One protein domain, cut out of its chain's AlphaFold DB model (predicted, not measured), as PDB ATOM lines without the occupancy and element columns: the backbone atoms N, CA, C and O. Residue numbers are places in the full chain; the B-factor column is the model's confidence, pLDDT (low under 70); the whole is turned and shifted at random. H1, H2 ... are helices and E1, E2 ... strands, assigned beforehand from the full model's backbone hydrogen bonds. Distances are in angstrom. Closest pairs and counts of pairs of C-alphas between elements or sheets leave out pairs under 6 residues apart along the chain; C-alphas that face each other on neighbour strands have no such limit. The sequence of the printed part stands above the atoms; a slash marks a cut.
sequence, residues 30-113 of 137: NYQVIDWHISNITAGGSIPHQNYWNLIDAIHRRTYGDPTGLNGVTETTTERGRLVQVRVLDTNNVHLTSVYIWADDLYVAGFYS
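AT A GLANCE: This is residues 30 to 113 of the 137 residues of an uncharacterized protein of Streptomyces sp. 3214.6 (UniProt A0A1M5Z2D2). A strongly twisted sheet of four strands has one long helix, H1, over one face, running along E1 and E4; a small two-stranded hairpin, E2 and E3, lies beyond the helix's last residues, apart from the sheet. The printed part has 84 residues, with the order E1 H1 E2 E3 E4 E5 E6, mixed helices and strands. The large sheet, order E1 E4 E5 E6, is mixed. The whole is only just compact, close to loose, with a radius of gyration of the C-alphas of 14.2 A and spans of 41 by 29 by 16 A.

HOW THE PARTS SIT: E1, residues 31 to 37, is an edge strand, parallel to E4, residues 83 to 90, with N 34 and O 85 2.8 A apart. E4, E5, residues 94 to 102, and E6, residues 108 to 112, form a meander, each strand the antiparallel neighbour of the one before. E4 and E5 are a hairpin, with N 86 and O 99 at 2.8 A; E5 and E6 are another, with N 98 and O 112 at 2.7 A. H1, residues 46 to 63, is on the sheet, making two layers, a helix on one face of a sheet. Its height over the sheet is 8.7 A, and it runs along the strands, at 9 degrees to E4 on the local plane. Its closest C-alphas to E1 are those of Leu 55 and Trp 36, 6.3 A. Every O i to N i+4 pair in H1 is within hydrogen-bond range. E2, residues 64 to 67, and E3, residues 74 to 76, are an antiparallel hairpin, with N 65 and O 75 at 2.8 A.

IN THESE COORDINATES: E1 begins at C-alpha 31 (63.259, 58.584, 226.195). H1 is 25.9 A long, E5 24.4 A, E4 22.5 A and E1 18.8 A. E6 ends at C-alpha 112 (57.242, 62.206, 238.033).

THE WHOLE: The C-alphas farthest apart, of Gly 69 and Asn 92, are 43.1 A apart. The printed part has no cut and no long link between named elements. Mean pLDDT of the printed part is 87.8; residue 30 is under 70.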
ATOM      1  N   ASN A  30      67.506  60.150 226.303       62.44
ATOM      2  CA  ASN A  30      66.801  59.602 225.149       62.44
ATOM      3  C   ASN A  30      65.638  58.703 225.606       62.44
ATOM      4  O   ASN A  30      65.771  57.483 225.670       62.44
ATOM      5  N   TYR A  31      64.515  59.310 225.997       74.00
ATOM      6  CA  TYR A  31      63.259  58.584 226.195       74.00
ATOM      7  C   TYR A  31      62.231  58.999 225.146       74.00
ATOM      8  O   TYR A  31      62.114  60.168 224.776       74.00
ATOM      9  N   GLN A  32      61.450  58.029 224.681       88.44
ATOM     10  CA  GLN A  32      60.341  58.289 223.770       88.44
ATOM     11  C   GLN A  32      59.110  58.707 224.573       88.44
ATOM     12  O   GLN A  32      58.721  58.015 225.510       88.44
ATOM     13  N   VAL A  33      58.475  59.821 224.207       92.94
ATOM     14  CA  VAL A  33      57.293  60.330 224.919       92.94
ATOM     15  C   VAL A  33      56.005  59.863 224.235       92.94
ATOM     16  O   VAL A  33      55.870  59.920 223.007       92.94
ATOM     17  N   ILE A  34      55.054  59.408 225.048       94.50
ATOM     18  CA  ILE A  34      53.664  59.137 224.686       94.50
ATOM     19  C   ILE A  34      52.783  60.078 225.494       94.50
ATOM     20  O   ILE A  34      52.798  60.031 226.722       94.50
ATOM     21  N   ASP A  35      51.993  60.899 224.810       94.62
ATOM     22  CA  ASP A  35      51.016  61.768 225.455       94.62
ATOM     23  C   ASP A  35      49.675  61.045 225.585       94.62
ATOM     24  O   ASP A  35      49.059  60.656 224.592       94.62
ATOM     25  N   TRP A  36      49.228  60.858 226.826       94.12
ATOM     26  CA  TRP A  36      47.939  60.260 227.145       94.12
ATOM     27  C   TRP A  36      47.003  61.306 227.737       94.12
ATOM     28  O   TRP A  36      47.173  61.750 228.872       94.12
ATOM     29  N   HIS A  37      45.994  61.683 226.956       91.50
ATOM     30  CA  HIS A  37      44.966  62.623 227.383       91.50
ATOM     31  C   HIS A  37      43.844  61.895 228.125       91.50
ATOM     32  O   HIS A  37      43.110  61.104 227.526       91.50
ATOM     33  N   ILE A  38      43.687  62.206 229.413       90.19
ATOM     34  CA  ILE A  38      42.639  61.648 230.285       90.19
ATOM     35  C   ILE A  38      41.461  62.605 230.503       90.19
ATOM     36  O   ILE A  38      40.633  62.391 231.391       90.19
ATOM     37  N   SER A  39      41.375  63.663 229.696       87.19
ATOM     38  CA  SER A  39      40.298  64.647 229.763       87.19
ATOM     39  C   SER A  39      38.935  63.959 229.748       87.19
ATOM     40  O   SER A  39      38.626  63.185 228.840       87.19
ATOM     41  N   ASN A  40      38.108  64.272 230.743       80.69
ATOM     42  CA  ASN A  40      36.739  63.771 230.856       80.69
ATOM     43  C   ASN A  40      36.609  62.230 230.919       80.69
ATOM     44  O   ASN A  40      35.576  61.678 230.542       80.69
ATOM     45  N   ILE A  41      37.634  61.522 231.413       81.19
ATOM     46  CA  ILE A  41      37.642  60.049 231.501       81.19
ATOM     47  C   ILE A  41      36.458  59.482 232.302       81.19
ATOM     48  O   ILE A  41      35.969  58.394 232.006       81.19
ATOM     49  N   THR A  42      35.953  60.234 233.282       81.06
ATOM     50  CA  THR A  42      34.833  59.829 234.143       81.06
ATOM     51  C   THR A  42      33.460  60.001 233.498       81.06
ATOM     52  O   THR A  42      32.500  59.415 233.986       81.06
ATOM     53  N   ALA A  43      33.334  60.783 232.419       76.50
ATOM     54  CA  ALA A  43      32.061  60.928 231.708       76.50
ATOM     55  C   ALA A  43      31.727  59.720 230.818       76.50
ATOM     56  O   ALA A  43      30.619  59.636 230.290       76.50
ATOM     57  N   GLY A  44      32.666  58.780 230.661       70.19
ATOM     58  CA  GLY A  44      32.508  57.625 229.785       70.19
ATOM     59  C   GLY A  44      32.451  58.003 228.300       70.19
ATOM     60  O   GLY A  44      32.793  59.115 227.897       70.19
ATOM     61  N   GLY A  45      32.038  57.049 227.465       81.06
ATOM     62  CA  GLY A  45      31.900  57.234 226.017       81.06
ATOM     63  C   GLY A  45      33.056  56.668 225.189       81.06
ATOM     64  O   GLY A  45      34.026  56.114 225.705       81.06
ATOM     65  N   SER A  46      32.931  56.787 223.867       85.06
ATOM     66  CA  SER A  46      33.860  56.181 222.903       85.06
ATOM     67  C   SER A  46      35.229  56.861 222.858       85.06
ATOM     68  O   SER A  46      36.225  56.197 222.585       85.06
ATOM     69  N   ILE A  47      35.307  58.162 223.157       86.31
ATOM     70  CA  ILE A  47      36.556  58.932 223.059       86.31
ATOM     71  C   ILE A  47      37.577  58.506 224.132       86.31
ATOM     72  O   ILE A  47      38.683  58.121 223.748       86.31
ATOM     73  N   PRO A  48      37.257  58.488 225.445       85.75
ATOM     74  CA  PRO A  48      38.204  58.004 226.454       85.75
ATOM     75  C   PRO A  48      38.628  56.549 226.219       85.75
ATOM     76  O   PRO A  48      39.791  56.202 226.420       85.75
ATOM     77  N   HIS A  49      37.702  55.714 225.736       87.06
ATOM     78  CA  HIS A  49      37.976  54.326 225.374       87.06
ATOM     79  C   HIS A  49      38.994  54.219 224.232       87.06
ATOM     80  O   HIS A  49      39.989  53.506 224.352       87.06
ATOM     81  N   GLN A  50      38.790  54.957 223.140       90.25
ATOM     82  CA  GLN A  50      39.721  54.957 222.013       90.25
ATOM     83  C   GLN A  50      41.090  55.517 222.415       90.25
ATOM     84  O   GLN A  50      42.115  54.961 222.029       90.25
ATOM     85  N   ASN A  51      41.126  56.575 223.229       89.19
ATOM     86  CA  ASN A  51      42.375  57.156 223.726       89.19
ATOM     87  C   ASN A  51      43.188  56.155 224.553       89.19
ATOM     88  O   ASN A  51      44.411  56.119 224.437       89.19
ATOM     89  N   TYR A  52      42.516  55.331 225.360       90.81
ATOM     90  CA  TYR A  52      43.164  54.251 226.096       90.81
ATOM     91  C   TYR A  52      43.787  53.213 225.152       90.81
ATOM     92  O   TYR A  52      44.967  52.901 225.282       90.81
ATOM     93  N   TRP A  53      43.053  52.719 224.154       92.94
ATOM     94  CA  TRP A  53      43.621  51.747 223.210       92.94
ATOM     95  C   TRP A  53      44.740  52.328 222.350       92.94
ATOM     96  O   TRP A  53      45.728  51.643 222.093       92.94
ATOM     97  N   ASN A  54      44.635  53.604 221.975       93.69
ATOM     98  CA  ASN A  54      45.703  54.320 221.284       93.69
ATOM     99  C   ASN A  54      46.967  54.415 222.149       93.69
ATOM    100  O   ASN A  54      48.065  54.285 221.616       93.69
ATOM    101  N   LEU A  55      46.833  54.613 223.468       94.25
ATOM    102  CA  LEU A  55      47.964  54.560 224.399       94.25
ATOM    103  C   LEU A  55      48.609  53.170 224.401       94.25
ATOM    104  O   LEU A  55      49.825  53.069 224.283       94.25
ATOM    105  N   ILE A  56      47.814  52.107 224.532       93.62
ATOM    106  CA  ILE A  56      48.334  50.734 224.600       93.62
ATOM    107  C   ILE A  56      49.077  50.368 223.309       93.62
ATOM    108  O   ILE A  56      50.206  49.886 223.357       93.62
ATOM    109  N   ASP A  57      48.500  50.681 222.151       92.75
ATOM    110  CA  ASP A  57      49.152  50.488 220.854       92.75
ATOM    111  C   ASP A  57      50.424  51.349 220.711       92.75
ATOM    112  O   ASP A  57      51.464  50.883 220.247       92.75
ATOM    113  N   ALA A  58      50.389  52.595 221.187       93.19
ATOM    114  CA  ALA A  58      51.549  53.478 221.213       93.19
ATOM    115  C   ALA A  58      52.689  52.956 222.103       93.19
ATOM    116  O   ALA A  58      53.850  53.205 221.766       93.19
ATOM    117  N   ILE A  59      52.374  52.271 223.210       93.19
ATOM    118  CA  ILE A  59      53.356  51.581 224.056       93.19
ATOM    119  C   ILE A  59      53.946  50.420 223.266       93.19
ATOM    120  O   ILE A  59      55.152  50.421 223.051       93.19
ATOM    121  N   HIS A  60      53.116  49.520 222.732       91.12
ATOM    122  CA  HIS A  60      53.591  48.368 221.959       91.12
ATOM    123  C   HIS A  60      54.556  48.769 220.836       91.12
ATOM    124  O   HIS A  60      55.677  48.271 220.770       91.12
ATOM    125  N   ARG A  61      54.187  49.757 220.009       89.31
ATOM    126  CA  ARG A  61      55.048  50.249 218.915       89.31
ATOM    127  C   ARG A  61      56.396  50.795 219.389       89.31
ATOM    128  O   ARG A  61      57.359  50.775 218.629       89.31
ATOM    129  N   ARG A  62      56.458  51.314 220.616       89.69
ATOM    130  CA  ARG A  62      57.666  51.882 221.231       89.69
ATOM    131  C   ARG A  62      58.430  50.887 222.092       89.69
ATOM    132  O   ARG A  62      59.500  51.225 222.596       89.69
ATOM    133  N   THR A  63      57.938  49.663 222.237       89.44
ATOM    134  CA  THR A  63      58.594  48.600 223.010       89.44
ATOM    135  C   THR A  63      58.903  47.369 222.176       89.44
ATOM    136  O   THR A  63      59.687  46.554 222.634       89.44
ATOM    137  N   TYR A  64      58.397  47.261 220.944       86.12
ATOM    138  CA  TYR A  64      58.746  46.166 220.040       86.12
ATOM    139  C   TYR A  64      60.261  46.035 219.816       86.12
ATOM    140  O   TYR A  64      60.983  47.029 219.638       86.12
ATOM    141  N   GLY A  65      60.696  44.778 219.854       79.00
ATOM    142  CA  GLY A  65      61.972  44.244 219.406       79.00
ATOM    143  C   GLY A  65      61.779  43.379 218.166       79.00
ATOM    144  O   GLY A  65      61.089  43.783 217.227       79.00
ATOM    145  N   ASP A  66      62.383  42.193 218.169       78.50
ATOM    146  CA  ASP A  66      62.362  41.294 217.021       78.50
ATOM    147  C   ASP A  66      61.068  40.447 216.958       78.50
ATOM    148  O   ASP A  66      60.393  40.205 217.965       78.50
ATOM    149  N   PRO A  67      60.639  39.993 215.769       79.44
ATOM    150  CA  PRO A  67      59.547  39.031 215.655       79.44
ATOM    151  C   PRO A  67      59.949  37.682 216.264       79.44
ATOM    152  O   PRO A  67      61.009  37.149 215.948       79.44
ATOM    153  N   THR A  68      59.070  37.054 217.049       79.81
ATOM    154  CA  THR A  68      59.373  35.767 217.715       79.81
ATOM    155  C   THR A  68      59.221  34.544 216.798       79.81
ATOM    156  O   THR A  68      59.306  33.403 217.247       79.81
ATOM    157  N   GLY A  69      58.940  34.755 215.507       78.56
ATOM    158  CA  GLY A  69      58.616  33.696 214.542       78.56
ATOM    159  C   GLY A  69      57.177  33.166 214.639       78.56
ATOM    160  O   GLY A  69      56.752  32.402 213.773       78.56
ATOM    161  N   LEU A  70      56.403  33.598 215.640       81.44
ATOM    162  CA  LEU A  70      54.966  33.346 215.751       81.44
ATOM    163  C   LEU A  70      54.175  34.512 215.148       81.44
ATOM    164  O   LEU A  70      54.514  35.681 215.334       81.44
ATOM    165  N   ASN A  71      53.102  34.202 214.417       80.00
ATOM    166  CA  ASN A  71      52.319  35.229 213.736       80.00
ATOM    167  C   ASN A  71      51.646  36.172 214.749       80.00
ATOM    168  O   ASN A  71      50.906  35.721 215.622       80.00
ATOM    169  N   GLY A  72      51.900  37.475 214.615       77.75
ATOM    170  CA  GLY A  72      51.342  38.505 215.493       77.75
ATOM    171  C   GLY A  72      51.972  38.585 216.887       77.75
ATOM    172  O   GLY A  72      51.418  39.269 217.743       77.75
ATOM    173  N   VAL A  73      53.102  37.911 217.130       79.81
ATOM    174  CA  VAL A  73      53.837  37.994 218.399       79.81
ATOM    175  C   VAL A  73      55.207  38.618 218.152       79.81
ATOM    176  O   VAL A  73      56.010  38.136 217.353       79.81
ATOM    177  N   THR A  74      55.481  39.701 218.865       82.69
ATOM    178  CA  THR A  74      56.754  40.422 218.825       82.69
ATOM    179  C   THR A  74      57.257  40.528 220.253       82.69
ATOM    180  O   THR A  74      56.471  40.830 221.155       82.69
ATOM    181  N   GLU A  75      58.534  40.230 220.472       85.69
ATOM    182  CA  GLU A  75      59.131  40.422 221.791       85.69
ATOM    183  C   GLU A  75      59.355  41.908 222.064       85.69
ATOM    184  O   GLU A  75      59.293  42.765 221.175       85.69
ATOM    185  N   THR A  76      59.569  42.228 223.330       86.31
ATOM    186  CA  THR A  76      60.083  43.532 223.722       86.31
ATOM    187  C   THR A  76      61.513  43.712 223.207       86.31
ATOM    188  O   THR A  76      62.207  42.754 222.870       86.31
ATOM    189  N   THR A  77      61.958  44.958 223.075       85.75
ATOM    190  CA  THR A  77      63.296  45.258 222.558       85.75
ATOM    191  C   THR A  77      64.390  44.680 223.455       85.75
ATOM    192  O   THR A  77      64.261  44.657 224.671       85.75
ATOM    193  N   THR A  78      65.510  44.263 222.872       85.56
ATOM    194  CA  THR A  78      66.706  43.861 223.632       85.56
ATOM    195  C   THR A  78      67.617  45.051 223.974       85.56
ATOM    196  O   THR A  78      68.654  44.886 224.624       85.56
ATOM    197  N   GLU A  79      67.239  46.266 223.556       83.69
ATOM    198  CA  GLU A  79      67.979  47.506 223.791       83.69
ATOM    199  C   GLU A  79      67.919  47.926 225.268       83.69
ATOM    200  O   GLU A  79      67.020  48.644 225.717       83.69
ATOM    201  N   ARG A  80      68.927  47.495 226.031       75.50
ATOM    202  CA  ARG A  80      69.077  47.852 227.445       75.50
ATOM    203  C   ARG A  80      69.227  49.361 227.612       75.50
ATOM    204  O   ARG A  80      70.177  49.957 227.109       75.50
ATOM    205  N   GLY A  81      68.328  49.958 228.387       81.56
ATOM    206  CA  GLY A  81      68.361  51.384 228.712       81.56
ATOM    207  C   GLY A  81      67.353  52.240 227.940       81.56
ATOM    208  O   GLY A  81      67.226  53.428 228.244       81.56
ATOM    209  N   ARG A  82      66.612  51.666 226.982       87.31
ATOM    210  CA  ARG A  82      65.537  52.387 226.293       87.31
ATOM    211  C   ARG A  82      64.356  52.595 227.236       87.31
ATOM    212  O   ARG A  82      63.763  51.644 227.739       87.31
ATOM    213  N   LEU A  83      64.003  53.861 227.447       91.25
ATOM    214  CA  LEU A  83      62.876  54.267 228.282       91.25
ATOM    215  C   LEU A  83      61.749  54.850 227.433       91.25
ATOM    216  O   LEU A  83      61.971  55.626 226.499       91.25
ATOM    217  N   VAL A  84      60.522  54.528 227.820       93.25
ATOM    218  CA  VAL A  84      59.309  55.159 227.305       93.25
ATOM    219  C   VAL A  84      58.681  55.968 228.435       93.25
ATOM    220  O   VAL A  84      58.426  55.455 229.521       93.25
ATOM    221  N   GLN A  85      58.433  57.250 228.186       94.94
ATOM    222  CA  GLN A  85      57.682  58.115 229.086       94.94
ATOM    223  C   GLN A  85      56.218  58.139 228.653       94.94
ATOM    224  O   GLN A  85      55.889  58.673 227.596       94.94
ATOM    225  N   VAL A  86      55.321  57.669 229.512       96.00
ATOM    226  CA  VAL A  86      53.882  57.912 229.394       96.00
ATOM    227  C   VAL A  86      53.551  59.183 230.166       96.00
ATOM    228  O   VAL A  86      53.547  59.191 231.397       96.00
ATOM    229  N   ARG A  87      53.306  60.280 229.450       94.94
ATOM    230  CA  ARG A  87      52.939  61.581 230.013       94.94
ATOM    231  C   ARG A  87      51.422  61.707 230.069       94.94
ATOM    232  O   ARG A  87      50.754  61.770 229.042       94.94
ATOM    233  N   VAL A  88      50.889  61.774 231.281       94.06
ATOM    234  CA  VAL A  88      49.458  61.912 231.544       94.06
ATOM    235  C   VAL A  88      49.085  63.389 231.538       94.06
ATOM    236  O   VAL A  88      49.600  64.181 232.338       94.06
ATOM    237  N   LEU A  89      48.189  63.746 230.627       92.81
ATOM    238  CA  LEU A  89      47.722  65.103 230.388       92.81
ATOM    239  C   LEU A  89      46.216  65.201 230.659       92.81
ATOM    240  O   LEU A  89      45.444  64.328 230.263       92.81
ATOM    241  N   ASP A  90      45.797  66.288 231.294       89.50
ATOM    242  CA  ASP A  90      44.393  66.687 231.401       89.50
ATOM    243  C   ASP A  90      44.034  67.717 230.313       89.50
ATOM    244  O   ASP A  90      44.833  68.073 229.434       89.50
ATOM    245  N   THR A  91      42.810  68.222 230.394       85.62
ATOM    246  CA  THR A  91      42.247  69.322 229.620       85.62
ATOM    247  C   THR A  91      43.235  70.486 229.531       85.62
ATOM    248  O   THR A  91      43.853  70.875 230.520       85.62
ATOM    249  N   ASN A  92      43.385  71.054 228.331       87.44
ATOM    250  CA  ASN A  92      44.358  72.109 228.017       87.44
ATOM    251  C   ASN A  92      45.837  71.693 228.156       87.44
ATOM    252  O   ASN A  92      46.688  72.542 228.405       87.44
ATOM    253  N   ASN A  93      46.157  70.405 227.974       88.50
ATOM    254  CA  ASN A  93      47.522  69.864 228.052       88.50
ATOM    255  C   ASN A  93      48.178  70.046 229.431       88.50
ATOM    256  O   ASN A  93      49.403  70.133 229.539       88.50
ATOM    257  N   VAL A  94      47.373  70.113 230.495       90.56
ATOM    258  CA  VAL A  94      47.895  70.214 231.859       90.56
ATOM    259  C   VAL A  94      48.586  68.902 232.214       90.56
ATOM    260  O   VAL A  94      47.955  67.851 232.259       90.56
ATOM    261  N   HIS A  95      49.893  68.955 232.465       91.75
ATOM    262  CA  HIS A  95      50.669  67.786 232.866       91.75
ATOM    263  C   HIS A  95      50.338  67.392 234.306       91.75
ATOM    264  O   HIS A  95      50.558  68.173 235.229       91.75
ATOM    265  N   LEU A  96      49.814  66.180 234.490       90.62
ATOM    266  CA  LEU A  96      49.441  65.650 235.803       90.62
ATOM    267  C   LEU A  96      50.529  64.757 236.394       90.62
ATOM    268  O   LEU A  96      50.872  64.852 237.572       90.62
ATOM    269  N   THR A  97      51.049  63.845 235.576       93.31
ATOM    270  CA  THR A  97      52.087  62.900 235.977       93.31
ATOM    271  C   THR A  97      52.759  62.300 234.746       93.31
ATOM    272  O   THR A  97      52.235  62.369 233.635       93.31
ATOM    273  N   SER A  98      53.934  61.725 234.929       94.81
ATOM    274  CA  SER A  98      54.624  60.895 233.956       94.81
ATOM    275  C   SER A  98      54.999  59.577 234.606       94.81
ATOM    276  O   SER A  98      55.494  59.572 235.731       94.81
ATOM    277  N   VAL A  99      54.825  58.478 233.884       94.94
ATOM    278  CA  VAL A  99      55.344  57.160 234.255       94.94
ATOM    279  C   VAL A  99      56.425  56.787 233.253       94.94
ATOM    280  O   VAL A  99      56.239  56.956 232.050       94.94
ATOM    281  N   TYR A 100      57.556  56.306 233.747       94.44
ATOM    282  CA  TYR A 100      58.663  55.833 232.928       94.44
ATOM    283  C   TYR A 100      58.668  54.312 232.971       94.44
ATOM    284  O   TYR A 100      58.658  53.732 234.057       94.44
ATOM    285  N   ILE A 101      58.672  53.682 231.802       94.12
ATOM    286  CA  ILE A 101      58.721  52.228 231.651       94.12
ATOM    287  C   ILE A 101      59.952  51.834 230.838       94.12
ATOM    288  O   ILE A 101      60.316  52.519 229.876       94.12
ATOM    289  N   TRP A 102      60.589  50.742 231.239       92.75
ATOM    290  CA  TRP A 102      61.649  50.096 230.474       92.75
ATOM    291  C   TRP A 102      61.054  49.437 229.231       92.75
ATOM    292  O   TRP A 102      60.011  48.786 229.296       92.75
ATOM    293  N   ALA A 103      61.670  49.654 228.071       91.44
ATOM    294  CA  ALA A 103      61.142  49.131 226.815       91.44
ATOM    295  C   ALA A 103      61.405  47.627 226.632       91.44
ATOM    296  O   ALA A 103      60.728  47.003 225.815       91.44
ATOM    297  N   ASP A 104      62.366  47.066 227.367       89.44
ATOM    298  CA  ASP A 104      62.807  45.675 227.277       89.44
ATOM    299  C   ASP A 104      61.979  44.698 228.115       89.44
ATOM    300  O   ASP A 104      61.873  43.530 227.750       89.44
ATOM    301  N   ASP A 105      61.333  45.150 229.188       90.12
ATOM    302  CA  ASP A 105      60.533  44.279 230.060       90.12
ATOM    303  C   ASP A 105      59.190  44.890 230.510       90.12
ATOM    304  O   ASP A 105      58.410  44.227 231.195       90.12
ATOM    305  N   LEU A 106      58.893  46.131 230.099       91.38
ATOM    306  CA  LEU A 106      57.711  46.911 230.489       91.38
ATOM    307  C   LEU A 106      57.605  47.213 231.992       91.38
ATOM    308  O   LEU A 106      56.557  47.682 232.449       91.38
ATOM    309  N   TYR A 107      58.669  47.008 232.773       92.56
ATOM    310  CA  TYR A 107      58.662  47.361 234.188       92.56
ATOM    311  C   TYR A 107      58.686  48.875 234.380       92.56
ATOM    312  O   TYR A 107      59.296  49.637 233.625       92.56
ATOM    313  N   VAL A 108      58.026  49.319 235.449       94.12
ATOM    314  CA  VAL A 108      58.015  50.728 235.841       94.12
ATOM    315  C   VAL A 108      59.384  51.101 236.405       94.12
ATOM    316  O   VAL A 108      59.783  50.628 237.466       94.12
ATOM    317  N   ALA A 109      60.080  51.993 235.704       92.00
ATOM    318  CA  ALA A 109      61.361  52.555 236.115       92.00
ATOM    319  C   ALA A 109      61.193  53.686 237.143       92.00
ATOM    320  O   ALA A 109      62.065  53.917 237.977       92.00
ATOM    321  N   GLY A 110      60.068  54.405 237.090       91.75
ATOM    322  CA  GLY A 110      59.774  55.490 238.017       91.75
ATOM    323  C   GLY A 110      58.596  56.348 237.580       91.75
ATOM    324  O   GLY A 110      57.935  56.077 236.577       91.75
ATOM    325  N   PHE A 111      58.340  57.414 238.335       93.62
ATOM    326  CA  PHE A 111      57.297  58.382 238.021       93.62
ATOM    327  C   PHE A 111      57.725  59.807 238.382       93.62
ATOM    328  O   PHE A 111      58.583  60.023 239.236       93.62
ATOM    329  N   TYR A 112      57.093  60.785 237.741       90.56
ATOM    330  CA  TYR A 112      57.242  62.206 238.033       90.56
ATOM    331  C   TYR A 112      55.861  62.848 238.127       90.56
ATOM    332  O   TYR A 112      55.077  62.746 237.192       90.56
ATOM    333  N   SER A 113      55.576  63.552 239.220       88.44
ATOM    334  CA  SER A 113      54.352  64.343 239.362       88.44
ATOM    335  C   SER A 113      54.718  65.794 239.676       88.44
ATOM    336  O   SER A 113      55.458  66.029 240.639       88.44
TER     337      SER A 113